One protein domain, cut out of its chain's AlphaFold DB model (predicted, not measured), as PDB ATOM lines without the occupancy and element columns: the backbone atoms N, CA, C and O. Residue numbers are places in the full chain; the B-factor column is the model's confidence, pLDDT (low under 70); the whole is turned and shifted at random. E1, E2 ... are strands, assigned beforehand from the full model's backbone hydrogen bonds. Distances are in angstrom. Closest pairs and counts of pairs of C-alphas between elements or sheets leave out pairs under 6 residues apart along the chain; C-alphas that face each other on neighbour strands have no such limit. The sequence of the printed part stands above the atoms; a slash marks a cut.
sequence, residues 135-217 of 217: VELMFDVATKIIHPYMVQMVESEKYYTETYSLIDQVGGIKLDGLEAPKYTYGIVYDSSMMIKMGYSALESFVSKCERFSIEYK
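This is residues 135 to 217 of the 217 residues of an uncharacterized protein of Theileria orientalis (UniProt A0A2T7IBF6). Two three-stranded sheets, E1, E4, E5, mixed, and E2, E3, E6, antiparallel, come near each other only where E3 ends and E4 begins. The printed part has 83 residues, six named strands, E1 to E6 along the chain, and no named helix: all strand, with under half of its residues in named elements. It is only just compact, close to loose: radius of gyration of the C-alphas 13.8 A, spans 41 by 30 by 22 A.

Find C-alpha 135 at (162.945, 163.393, 164.324); E1 runs from there to 140. Next are E2, 150 to 155; E3, 160 to 166, 20.3 A long; E4, 183 to 190, which bends by 54 degrees at 186; E5, 195 to 198; and E6, 211 to 216, ending at C-alpha (188.987, 167.034, 153.932).

Look across parallel E1 and E4: N 137 and O 184 are within hydrogen-bond range, 2.8 A. The closest C-alphas of E3 and E4, 166 and 184, are 7.3 A apart.

Links E3 to E4 and E5 to E6 are long; pLDDT is under 70 at residues 193 to 210 and 217.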
ATOM      1  N   VAL A 135     162.932 162.917 165.701       93.81
ATOM      2  CA  VAL A 135     162.945 163.393 164.324       93.81
ATOM      3  C   VAL A 135     164.357 163.223 163.789       93.81
ATOM      4  O   VAL A 135     165.278 163.958 164.145       93.81
ATOM      5  N   GLU A 136     164.526 162.249 162.913       92.19
ATOM      6  CA  GLU A 136     165.777 162.007 162.227       92.19
ATOM      7  C   GLU A 136     165.931 162.960 161.043       92.19
ATOM      8  O   GLU A 136     165.186 162.903 160.056       92.19
ATOM      9  N   LEU A 137     166.914 163.846 161.135       91.56
ATOM     10  CA  LEU A 137     167.190 164.852 160.123       91.56
ATOM     11  C   LEU A 137     167.954 164.259 158.939       91.56
ATOM     12  O   LEU A 137     168.841 163.417 159.092       91.56
ATOM     13  N   MET A 138     167.615 164.744 157.749       87.19
ATOM     14  CA  MET A 138     168.320 164.463 156.508       87.19
ATOM     15  C   MET A 138     168.917 165.762 155.981       87.19
ATOM     16  O   MET A 138     168.196 166.746 155.796       87.19
ATOM     17  N   PHE A 139     170.217 165.777 155.714       83.62
ATOM     18  CA  PHE A 139     170.876 166.977 155.209       83.62
ATOM     19  C   PHE A 139     172.040 166.641 154.283       83.62
ATOM     20  O   PHE A 139     172.672 165.587 154.380       83.62
ATOM     21  N   ASP A 140     172.261 167.581 153.370       80.94
ATOM     22  CA  ASP A 140     173.270 167.526 152.329       80.94
ATOM     23  C   ASP A 140     174.433 168.446 152.686       80.94
ATOM     24  O   ASP A 140     174.289 169.676 152.656       80.94
ATOM     25  N   VAL A 141     175.583 167.861 153.006       80.88
ATOM     26  CA  VAL A 141     176.769 168.622 153.418       80.88
ATOM     27  C   VAL A 141     177.355 169.451 152.273       80.88
ATOM     28  O   VAL A 141     177.932 170.506 152.526       80.88
ATOM     29  N   ALA A 142     177.109 169.070 151.014       78.69
ATOM     30  CA  ALA A 142     177.612 169.802 149.851       78.69
ATOM     31  C   ALA A 142     176.972 171.188 149.704       78.69
ATOM     32  O   ALA A 142     177.608 172.144 149.259       78.69
ATOM     33  N   THR A 143     175.698 171.313 150.086       79.38
ATOM     34  CA  THR A 143     174.941 172.563 149.918       79.38
ATOM     35  C   THR A 143     175.373 173.658 150.887       79.38
ATOM     36  O   THR A 143     175.029 174.821 150.677       79.38
ATOM     37  N   LYS A 144     176.086 173.296 151.966       77.44
ATOM     38  CA  LYS A 144     176.393 174.167 153.113       77.44
ATOM     39  C   LYS A 144     175.153 174.809 153.758       77.44
ATOM     40  O   LYS A 144     175.274 175.752 154.537       77.44
ATOM     41  N   ILE A 145     173.949 174.313 153.455       81.06
ATOM     42  CA  ILE A 145     172.703 174.769 154.071       81.06
ATOM     43  C   ILE A 145     172.512 173.983 155.367       81.06
ATOM     44  O   ILE A 145     172.095 172.825 155.367       81.06
ATOM     45  N   ILE A 146     172.806 174.633 156.489       82.81
ATOM     46  CA  ILE A 146     172.745 174.019 157.816       82.81
ATOM     47  C   ILE A 146     171.309 174.084 158.351       82.81
ATOM     48  O   ILE A 146     170.629 175.104 158.237       82.81
ATOM     49  N   HIS A 147     170.840 172.982 158.941       87.94
ATOM     50  CA  HIS A 147     169.559 172.950 159.647       87.94
ATOM     51  C   HIS A 147     169.565 173.939 160.829       87.94
ATOM     52  O   HIS A 147     170.553 173.964 161.558       87.94
ATOM     53  N   PRO A 148     168.482 174.684 161.125       86.88
ATOM     54  CA  PRO A 148     168.465 175.645 162.242       86.88
ATOM     55  C   PRO A 148     168.776 175.054 163.615       86.88
ATOM     56  O   PRO A 148     169.155 175.773 164.532       86.88
ATOM     57  N   TYR A 149     168.571 173.747 163.761       89.62
ATOM     58  CA  TYR A 149     168.854 173.006 164.991       89.62
ATOM     59  C   TYR A 149     170.224 172.320 164.977       89.62
ATOM     60  O   TYR A 149     170.456 171.388 165.742       89.62
ATOM     61  N   MET A 150     171.125 172.756 164.098       88.00
ATOM     62  CA  MET A 150     172.471 172.225 163.947       88.00
ATOM     63  C   MET A 150     173.494 173.360 163.949       88.00
ATOM     64  O   MET A 150     173.257 174.438 163.411       88.00
ATOM     65  N   VAL A 151     174.647 173.097 164.552       88.19
ATOM     66  CA  VAL A 151     175.812 173.979 164.600       88.19
ATOM     67  C   VAL A 151     176.954 173.300 163.863       88.19
ATOM     68  O   VAL A 151     177.150 172.092 164.002       88.19
ATOM     69  N   GLN A 152     177.710 174.090 163.105       86.69
ATOM     70  CA  GLN A 152     178.940 173.674 162.445       86.69
ATOM     71  C   GLN A 152     180.133 174.356 163.124       86.69
ATOM     72  O   GLN A 152     180.120 175.566 163.349       86.69
ATOM     73  N   MET A 153     181.163 173.577 163.435       86.69
ATOM     74  CA  MET A 153     182.476 174.046 163.871       86.69
ATOM     75  C   MET A 153     183.506 173.662 162.812       86.69
ATOM     76  O   MET A 153     183.450 172.556 162.278       86.69
ATOM     77  N   VAL A 154     184.426 174.574 162.504       84.19
ATOM     78  CA  VAL A 154     185.448 174.381 161.470       84.19
ATOM     79  C   VAL A 154     186.827 174.531 162.098       84.19
ATOM     80  O   VAL A 154     187.119 175.550 162.721       84.19
ATOM     81  N   GLU A 155     187.673 173.523 161.910       85.38
ATOM     82  CA  GLU A 155     189.051 173.472 162.404       85.38
ATOM     83  C   GLU A 155     190.017 173.306 161.221       85.38
ATOM     84  O   GLU A 155     189.686 172.654 160.230       85.38
ATOM     85  N   SER A 156     191.198 173.934 161.287       79.19
ATOM     86  CA  SER A 156     192.142 173.996 160.152       79.19
ATOM     87  C   SER A 156     193.621 173.864 160.545       79.19
ATOM     88  O   SER A 156     194.492 174.444 159.906       79.19
ATOM     89  N   GLU A 157     193.935 173.107 161.602       76.56
ATOM     90  CA  GLU A 157     195.329 172.976 162.066       76.56
ATOM     91  C   GLU A 157     196.210 172.141 161.121       76.56
ATOM     92  O   GLU A 157     197.310 172.558 160.762       76.56
ATOM     93  N   LYS A 158     195.752 170.944 160.731       71.00
ATOM     94  CA  LYS A 158     196.492 170.010 159.851       71.00
ATOM     95  C   LYS A 158     195.673 169.535 158.657       71.00
ATOM     96  O   LYS A 158     196.225 169.331 157.583       71.00
ATOM     97  N   TYR A 159     194.374 169.378 158.871       71.69
ATOM     98  CA  TYR A 159     193.359 169.093 157.869       71.69
ATOM     99  C   TYR A 159     192.234 170.104 158.052       71.69
ATOM    100  O   TYR A 159     192.100 170.693 159.129       71.69
ATOM    101  N   TYR A 160     191.442 170.307 157.006       80.94
ATOM    102  CA  TYR A 160     190.205 171.063 157.126       80.94
ATOM    103  C   TYR A 160     189.124 170.104 157.637       80.94
ATOM    104  O   TYR A 160     188.752 169.165 156.933       80.94
ATOM    105  N   THR A 161     188.661 170.311 158.869       83.44
ATOM    106  CA  THR A 161     187.667 169.453 159.524       83.44
ATOM    107  C   THR A 161     186.412 170.249 159.826       83.44
ATOM    108  O   THR A 161     186.460 171.274 160.505       83.44
ATOM    109  N   GLU A 162     185.270 169.748 159.367       83.81
ATOM    110  CA  GLU A 162     183.957 170.300 159.691       83.81
ATOM    111  C   GLU A 162     183.229 169.356 160.648       83.81
ATOM    112  O   GLU A 162     182.930 168.216 160.293       83.81
ATOM    113  N   THR A 163     182.924 169.829 161.854       85.38
ATOM    114  CA  THR A 163     182.184 169.081 162.875       85.38
ATOM    115  C   THR A 163     180.778 169.634 163.019       85.38
ATOM    116  O   THR A 163     180.590 170.834 163.213       85.38
ATOM    117  N   TYR A 164     179.789 168.751 162.988       85.88
ATOM    118  CA  TYR A 164     178.381 169.107 163.090       85.88
ATOM    119  C   TYR A 164     177.788 168.567 164.395       85.88
ATOM    120  O   TYR A 164     178.070 167.441 164.815       85.88
ATOM    121  N   SER A 165     176.993 169.396 165.069       88.12
ATOM    122  CA  SER A 165     176.360 169.094 166.359       88.12
ATOM    123  C   SER A 165     174.918 169.591 166.390       88.12
ATOM    124  O   SER A 165     174.655 170.712 165.968       88.12
ATOM    125  N   LEU A 166     173.988 168.801 166.923       90.06
ATOM    126  CA  LEU A 166     172.620 169.256 167.180       90.06
ATOM    127  C   LEU A 166     172.567 170.127 168.436       90.06
ATOM    128  O   LEU A 166     173.261 169.851 169.416       90.06
ATOM    129  N   ILE A 167     171.732 171.164 168.405       90.44
ATOM    130  CA  ILE A 167     171.430 171.964 169.597       90.44
ATOM    131  C   ILE A 167     170.366 171.264 170.443       90.44
ATOM    132  O   ILE A 167     169.499 170.562 169.924       90.44
ATOM    133  N   ASP A 168     170.405 171.497 171.748       88.62
ATOM    134  CA  ASP A 168     169.452 170.965 172.724       88.62
ATOM    135  C   ASP A 168     168.326 171.954 173.067       88.62
ATOM    136  O   ASP A 168     167.301 171.559 173.626       88.62
ATOM    137  N   GLN A 169     168.485 173.232 172.712       89.31
ATOM    138  CA  GLN A 169     167.539 174.291 173.041       89.31
ATOM    139  C   GLN A 169     167.481 175.381 171.964       89.31
ATOM    140  O   GLN A 169     168.499 175.805 171.421       89.31
ATOM    141  N   VAL A 170     166.280 175.913 171.710       84.88
ATOM    142  CA  VAL A 170     166.067 177.076 170.836       84.88
ATOM    143  C   VAL A 170     165.118 178.076 171.490       84.88
ATOM    144  O   VAL A 170     164.002 177.738 171.875       84.88
ATOM    145  N   GLY A 171     165.560 179.329 171.649       78.31
ATOM    146  CA  GLY A 171     164.721 180.413 172.179       78.31
ATOM    147  C   GLY A 171     164.039 180.098 173.519       78.31
ATOM    148  O   GLY A 171     162.880 180.452 173.721       78.31
ATOM    149  N   GLY A 172     164.735 179.390 174.418       81.44
ATOM    150  CA  GLY A 172     164.184 178.994 175.722       81.44
ATOM    151  C   GLY A 172     163.516 177.615 175.771       81.44
ATOM    152  O   GLY A 172     163.211 177.162 176.865       81.44
ATOM    153  N   ILE A 173     163.291 176.963 174.628       85.44
ATOM    154  CA  ILE A 173     162.541 175.703 174.522       85.44
ATOM    155  C   ILE A 173     163.501 174.531 174.360       85.44
ATOM    156  O   ILE A 173     164.317 174.548 173.433       85.44
ATOM    157  N   LYS A 174     163.363 173.500 175.195       91.81
ATOM    158  CA  LYS A 174     164.161 172.273 175.081       91.81
ATOM    159  C   LYS A 174     163.673 171.380 173.941       91.81
ATOM    160  O   LYS A 174     162.475 171.180 173.749       91.81
ATOM    161  N   LEU A 175     164.615 170.825 173.185       91.81
ATOM    162  CA  LEU A 175     164.387 169.880 172.091       91.81
ATOM    163  C   LEU A 175     164.545 168.437 172.598       91.81
ATOM    164  O   LEU A 175     165.376 167.675 172.111       91.81
ATOM    165  N   ASP A 176     163.788 168.080 173.637       92.94
ATOM    166  CA  ASP A 176     164.006 166.880 174.459       92.94
ATOM    167  C   ASP A 176     162.952 165.773 174.283       92.94
ATOM    168  O   ASP A 176     163.076 164.702 174.875       92.94
ATOM    169  N   GLY A 177     161.935 165.996 173.450       91.88
ATOM    170  CA  GLY A 177     160.814 165.075 173.263       91.88
ATOM    171  C   GLY A 177     159.667 165.300 174.251       91.88
ATOM    172  O   GLY A 177     158.659 164.603 174.167       91.88
ATOM    173  N   LEU A 178     159.779 166.287 175.146       90.62
ATOM    174  CA  LEU A 178     158.741 166.683 176.098       90.62
ATOM    175  C   LEU A 178     158.236 168.096 175.796       90.62
ATOM    176  O   LEU A 178     157.040 168.315 175.595       90.62
ATOM    177  N   GLU A 179     159.144 169.070 175.724       90.12
ATOM    178  CA  GLU A 179     158.800 170.457 175.405       90.12
ATOM    179  C   GLU A 179     158.675 170.688 173.894       90.12
ATOM    180  O   GLU A 179     157.871 171.502 173.425       90.12
ATOM    181  N   ALA A 180     159.466 169.979 173.102       91.88
ATOM    182  CA  ALA A 180     159.456 170.005 171.647       91.88
ATOM    183  C   ALA A 180     159.909 168.644 171.113       91.88
ATOM    184  O   ALA A 180     160.463 167.856 171.881       91.88
ATOM    185  N   PRO A 181     159.721 168.353 169.813       94.19
ATOM    186  CA  PRO A 181     160.321 167.171 169.216       94.19
ATOM    187  C   PRO A 181     161.823 167.122 169.499       94.19
ATOM    188  O   PRO A 181     162.505 168.149 169.459       94.19
ATOM    189  N   LYS A 182     162.321 165.925 169.793       93.50
ATOM    190  CA  LYS A 182     163.753 165.663 169.889       93.50
ATOM    191  C   LYS A 182     164.293 165.354 168.506       93.50
ATOM    192  O   LYS A 182     163.646 164.619 167.765       93.50
ATOM    193  N   TYR A 183     165.456 165.895 168.171       92.62
ATOM    194  CA  TYR A 183     166.085 165.702 166.865       92.62
ATOM    195  C   TYR A 183     167.315 164.810 166.982       92.62
ATOM    196  O   TYR A 183     168.013 164.832 167.996       92.62
ATOM    197  N   THR A 184     167.586 164.054 165.926       90.50
ATOM    198  CA  THR A 184     168.767 163.196 165.798       90.50
ATOM    199  C   THR A 184     169.227 163.133 164.342       90.50
ATOM    200  O   THR A 184     168.553 163.649 163.445       90.50
ATOM    201  N   TYR A 185     170.382 162.529 164.080       86.12
ATOM    202  CA  TYR A 185     170.886 162.362 162.715       86.12
ATOM    203  C   TYR A 185     170.250 161.135 162.066       86.12
ATOM    204  O   TYR A 185     170.320 160.036 162.608       86.12
ATOM    205  N   GLY A 186     169.654 161.325 160.890       83.50
ATOM    206  CA  GLY A 186     169.158 160.243 160.045       83.50
ATOM    207  C   GLY A 186     170.123 159.938 158.908       83.50
ATOM    208  O   GLY A 186     171.014 159.095 159.018       83.50
ATOM    209  N   ILE A 187     169.931 160.629 157.782       80.81
ATOM    210  CA  ILE A 187     170.725 160.425 156.564       80.81
ATOM    211  C   ILE A 187     171.603 161.646 156.329       80.81
ATOM    212  O   ILE A 187     171.096 162.744 156.103       80.81
ATOM    213  N   VAL A 188     172.912 161.425 156.312       78.25
ATOM    214  CA  VAL A 188     173.899 162.426 155.917       78.25
ATOM    215  C   VAL A 188     174.396 162.061 154.528       78.25
ATOM    216  O   VAL A 188     174.754 160.917 154.255       78.25
ATOM    217  N   TYR A 189     174.385 163.000 153.601       76.06
ATOM    218  CA  TYR A 189     174.914 162.736 152.270       76.06
ATOM    219  C   TYR A 189     175.625 163.960 151.730       76.06
ATOM    220  O   TYR A 189     175.396 165.073 152.187       76.06
ATOM    221  N   ASP A 190     176.503 163.722 150.772       77.44
ATOM    222  CA  ASP A 190     177.144 164.755 149.977       77.44
ATOM    223  C   ASP A 190     176.590 164.594 148.562       77.44
ATOM    224  O   ASP A 190     176.740 163.524 147.982       77.44
ATOM    225  N   SER A 191     175.878 165.584 148.019       76.88
ATOM    226  CA  SER A 191     175.383 165.497 146.634       76.88
ATOM    227  C   SER A 191     176.429 165.831 145.572       76.88
ATOM    228  O   SER A 191     176.223 165.514 144.399       76.88
ATOM    229  N   SER A 192     177.548 166.449 145.956       76.00
ATOM    230  CA  SER A 192     178.679 166.721 145.063       76.00
ATOM    231  C   SER A 192     179.570 165.493 144.858       76.00
ATOM    232  O   SER A 192     180.311 165.419 143.875       76.00
ATOM    233  N   MET A 193     179.458 164.503 145.743       66.00
ATOM    234  CA  MET A 193     180.173 163.232 145.683       66.00
ATOM    235  C   MET A 193     179.201 162.048 145.646       66.00
ATOM    236  O   MET A 193     178.074 162.116 146.115       66.00
ATOM    237  N   MET A 194     179.614 160.889 145.129       55.62
ATOM    238  CA  MET A 194     178.818 159.657 145.262       55.62
ATOM    239  C   MET A 194     178.955 159.049 146.672       55.62
ATOM    240  O   MET A 194     179.314 157.883 146.821       55.62
ATOM    241  N   ILE A 195     178.690 159.830 147.721       56.06
ATOM    242  CA  ILE A 195     178.803 159.384 149.114       56.06
ATOM    243  C   ILE A 195     177.444 159.544 149.802       56.06
ATOM    244  O   ILE A 195     176.980 160.645 150.091       56.06
ATOM    245  N   LYS A 196     176.802 158.408 150.099       50.25
ATOM    246  CA  LYS A 196     175.639 158.333 150.993       50.25
ATOM    247  C   LYS A 196     176.103 157.779 152.338       50.25
ATOM    248  O   LYS A 196     176.255 156.568 152.474       50.25
ATOM    249  N   MET A 197     176.319 158.642 153.327       53.94
ATOM    250  CA  MET A 197     176.601 158.232 154.705       53.94
ATOM    251  C   MET A 197     175.292 158.159 155.501       53.94
ATOM    252  O   MET A 197     174.920 159.049 156.261       53.94
ATOM    253  N   GLY A 198     174.545 157.071 155.314       47.03
ATOM    254  CA  GLY A 198     173.415 156.771 156.191       47.03
ATOM    255  C   GLY A 198     173.925 156.283 157.543       47.03
ATOM    256  O   GLY A 198     174.700 155.330 157.584       47.03
ATOM    257  N   TYR A 199     173.456 156.866 158.647       43.25
ATOM    258  CA  TYR A 199     173.714 156.303 159.975       43.25
ATOM    259  C   TYR A 199     173.205 154.850 160.082       43.25
ATOM    260  O   TYR A 199     173.839 154.007 160.711       43.25
ATOM    261  N   SER A 200     172.145 154.512 159.340       43.81
ATOM    262  CA  SER A 200     171.638 153.142 159.191       43.81
ATOM    263  C   SER A 200     172.620 152.158 158.531       43.81
ATOM    264  O   SER A 200     172.372 150.962 158.535       43.81
ATOM    265  N   ALA A 201     173.727 152.615 157.933       39.81
ATOM    266  CA  ALA A 201     174.776 151.731 157.410       39.81
ATOM    267  C   ALA A 201     175.850 151.384 158.464       39.81
ATOM    268  O   ALA A 201     176.637 150.465 158.254       39.81
ATOM    269  N   LEU A 202     175.872 152.092 159.603       44.75
ATOM    270  CA  LEU A 202     176.757 151.847 160.754       44.75
ATOM    271  C   LEU A 202     176.113 150.926 161.810       44.75
ATOM    272  O   LEU A 202     176.648 150.792 162.914       44.75
ATOM    273  N   GLU A 203     174.987 150.286 161.465       41.97
ATOM    274  CA  GLU A 203     174.117 149.460 162.324       41.97
ATOM    275  C   GLU A 203     174.821 148.330 163.105       41.97
ATOM    276  O   GLU A 203     174.201 147.711 163.964       41.97
ATOM    277  N   SER A 204     176.112 148.066 162.885       43.38
ATOM    278  CA  SER A 204     176.864 147.061 163.637       43.38
ATOM    279  C   SER A 204     177.563 147.561 164.912       43.38
ATOM    280  O   SER A 204     177.925 146.712 165.724       43.38
ATOM    281  N   PHE A 205     177.741 148.875 165.150       42.97
ATOM    282  CA  PHE A 205     178.545 149.339 166.307       42.97
ATOM    283  C   PHE A 205     178.095 150.619 167.026       42.97
ATOM    284  O   PHE A 205     178.619 150.906 168.103       42.97
ATOM    285  N   VAL A 206     177.143 151.393 166.493       50.62
ATOM    286  CA  VAL A 206     176.751 152.682 167.093       50.62
ATOM    287  C   VAL A 206     175.243 152.699 167.345       50.62
ATOM    288  O   VAL A 206     174.458 152.411 166.447       50.62
ATOM    289  N   SER A 207     174.830 153.000 168.582       53.00
ATOM    290  CA  SER A 207     173.415 153.079 168.991       53.00
ATOM    291  C   SER A 207     172.831 154.490 168.890       53.00
ATOM    292  O   SER A 207     171.619 154.637 168.745       53.00
ATOM    293  N   LYS A 208     173.683 155.526 168.903       60.62
ATOM    294  CA  LYS A 208     173.306 156.922 168.658       60.62
ATOM    295  C   LYS A 208     174.453 157.720 168.023       60.62
ATOM    296  O   LYS A 208     175.584 157.647 168.495       60.62
ATOM    297  N   CYS A 209     174.161 158.537 167.008       66.31
ATOM    298  CA  CYS A 209     175.075 159.580 166.536       66.31
ATOM    299  C   CYS A 209     174.796 160.874 167.314       66.31
ATOM    300  O   CYS A 209     173.668 161.358 167.321       66.31
ATOM    301  N   GLU A 210     175.791 161.424 168.008       67.44
ATOM    302  CA  GLU A 210     175.657 162.714 168.715       67.44
ATOM    303  C   GLU A 210     176.358 163.850 167.973       67.44
ATOM    304  O   GLU A 210     175.900 164.996 167.977       67.44
ATOM    305  N   ARG A 211     177.452 163.513 167.293       72.56
ATOM    306  CA  ARG A 211     178.253 164.394 166.449       72.56
ATOM    307  C   ARG A 211     178.845 163.570 165.320       72.56
ATOM    308  O   ARG A 211     179.084 162.373 165.487       72.56
ATOM    309  N   PHE A 212     179.121 164.222 164.204       76.56
ATOM    310  CA  PHE A 212     179.956 163.654 163.154       76.56
ATOM    311  C   PHE A 212     180.871 164.744 162.602       76.56
ATOM    312  O   PHE A 212     180.547 165.936 162.653       76.56
ATOM    313  N   SER A 213     182.014 164.314 162.084       77.12
ATOM    314  CA  SER A 213     183.021 165.191 161.504       77.12
ATOM    315  C   SER A 213     183.368 164.706 160.104       77.12
ATOM    316  O   SER A 213     183.413 163.500 159.857       77.12
ATOM    317  N   ILE A 214     183.605 165.648 159.198       75.56
ATOM    318  CA  ILE A 214     184.098 165.387 157.847       75.56
ATOM    319  C   ILE A 214     185.492 165.993 157.757       75.56
ATOM    320  O   ILE A 214     185.661 167.193 157.961       75.56
ATOM    321  N   GLU A 215     186.480 165.144 157.487       74.50
ATOM    322  CA  GLU A 215     187.866 165.545 157.266       74.50
ATOM    323  C   GLU A 215     188.123 165.634 155.760       74.50
ATOM    324  O   GLU A 215     187.916 164.664 155.027       74.50
ATOM    325  N   TYR A 216     188.588 166.796 155.310       73.25
ATOM    326  CA  TYR A 216     188.987 167.034 153.932       73.25
ATOM    327  C   TYR A 216     190.519 167.027 153.861       73.25
ATOM    328  O   TYR A 216     191.190 167.759 154.598       73.25
ATOM    329  N   LYS A 217     191.056 166.166 152.989       63.56
ATOM    330  CA  LYS A 217     192.492 166.021 152.717       63.56
ATOM    331  C   LYS A 217     192.907 166.772 151.467       63.56
ATOM    332  O   LYS A 217     192.121 166.748 150.494       63.56
TER     333      LYS A 217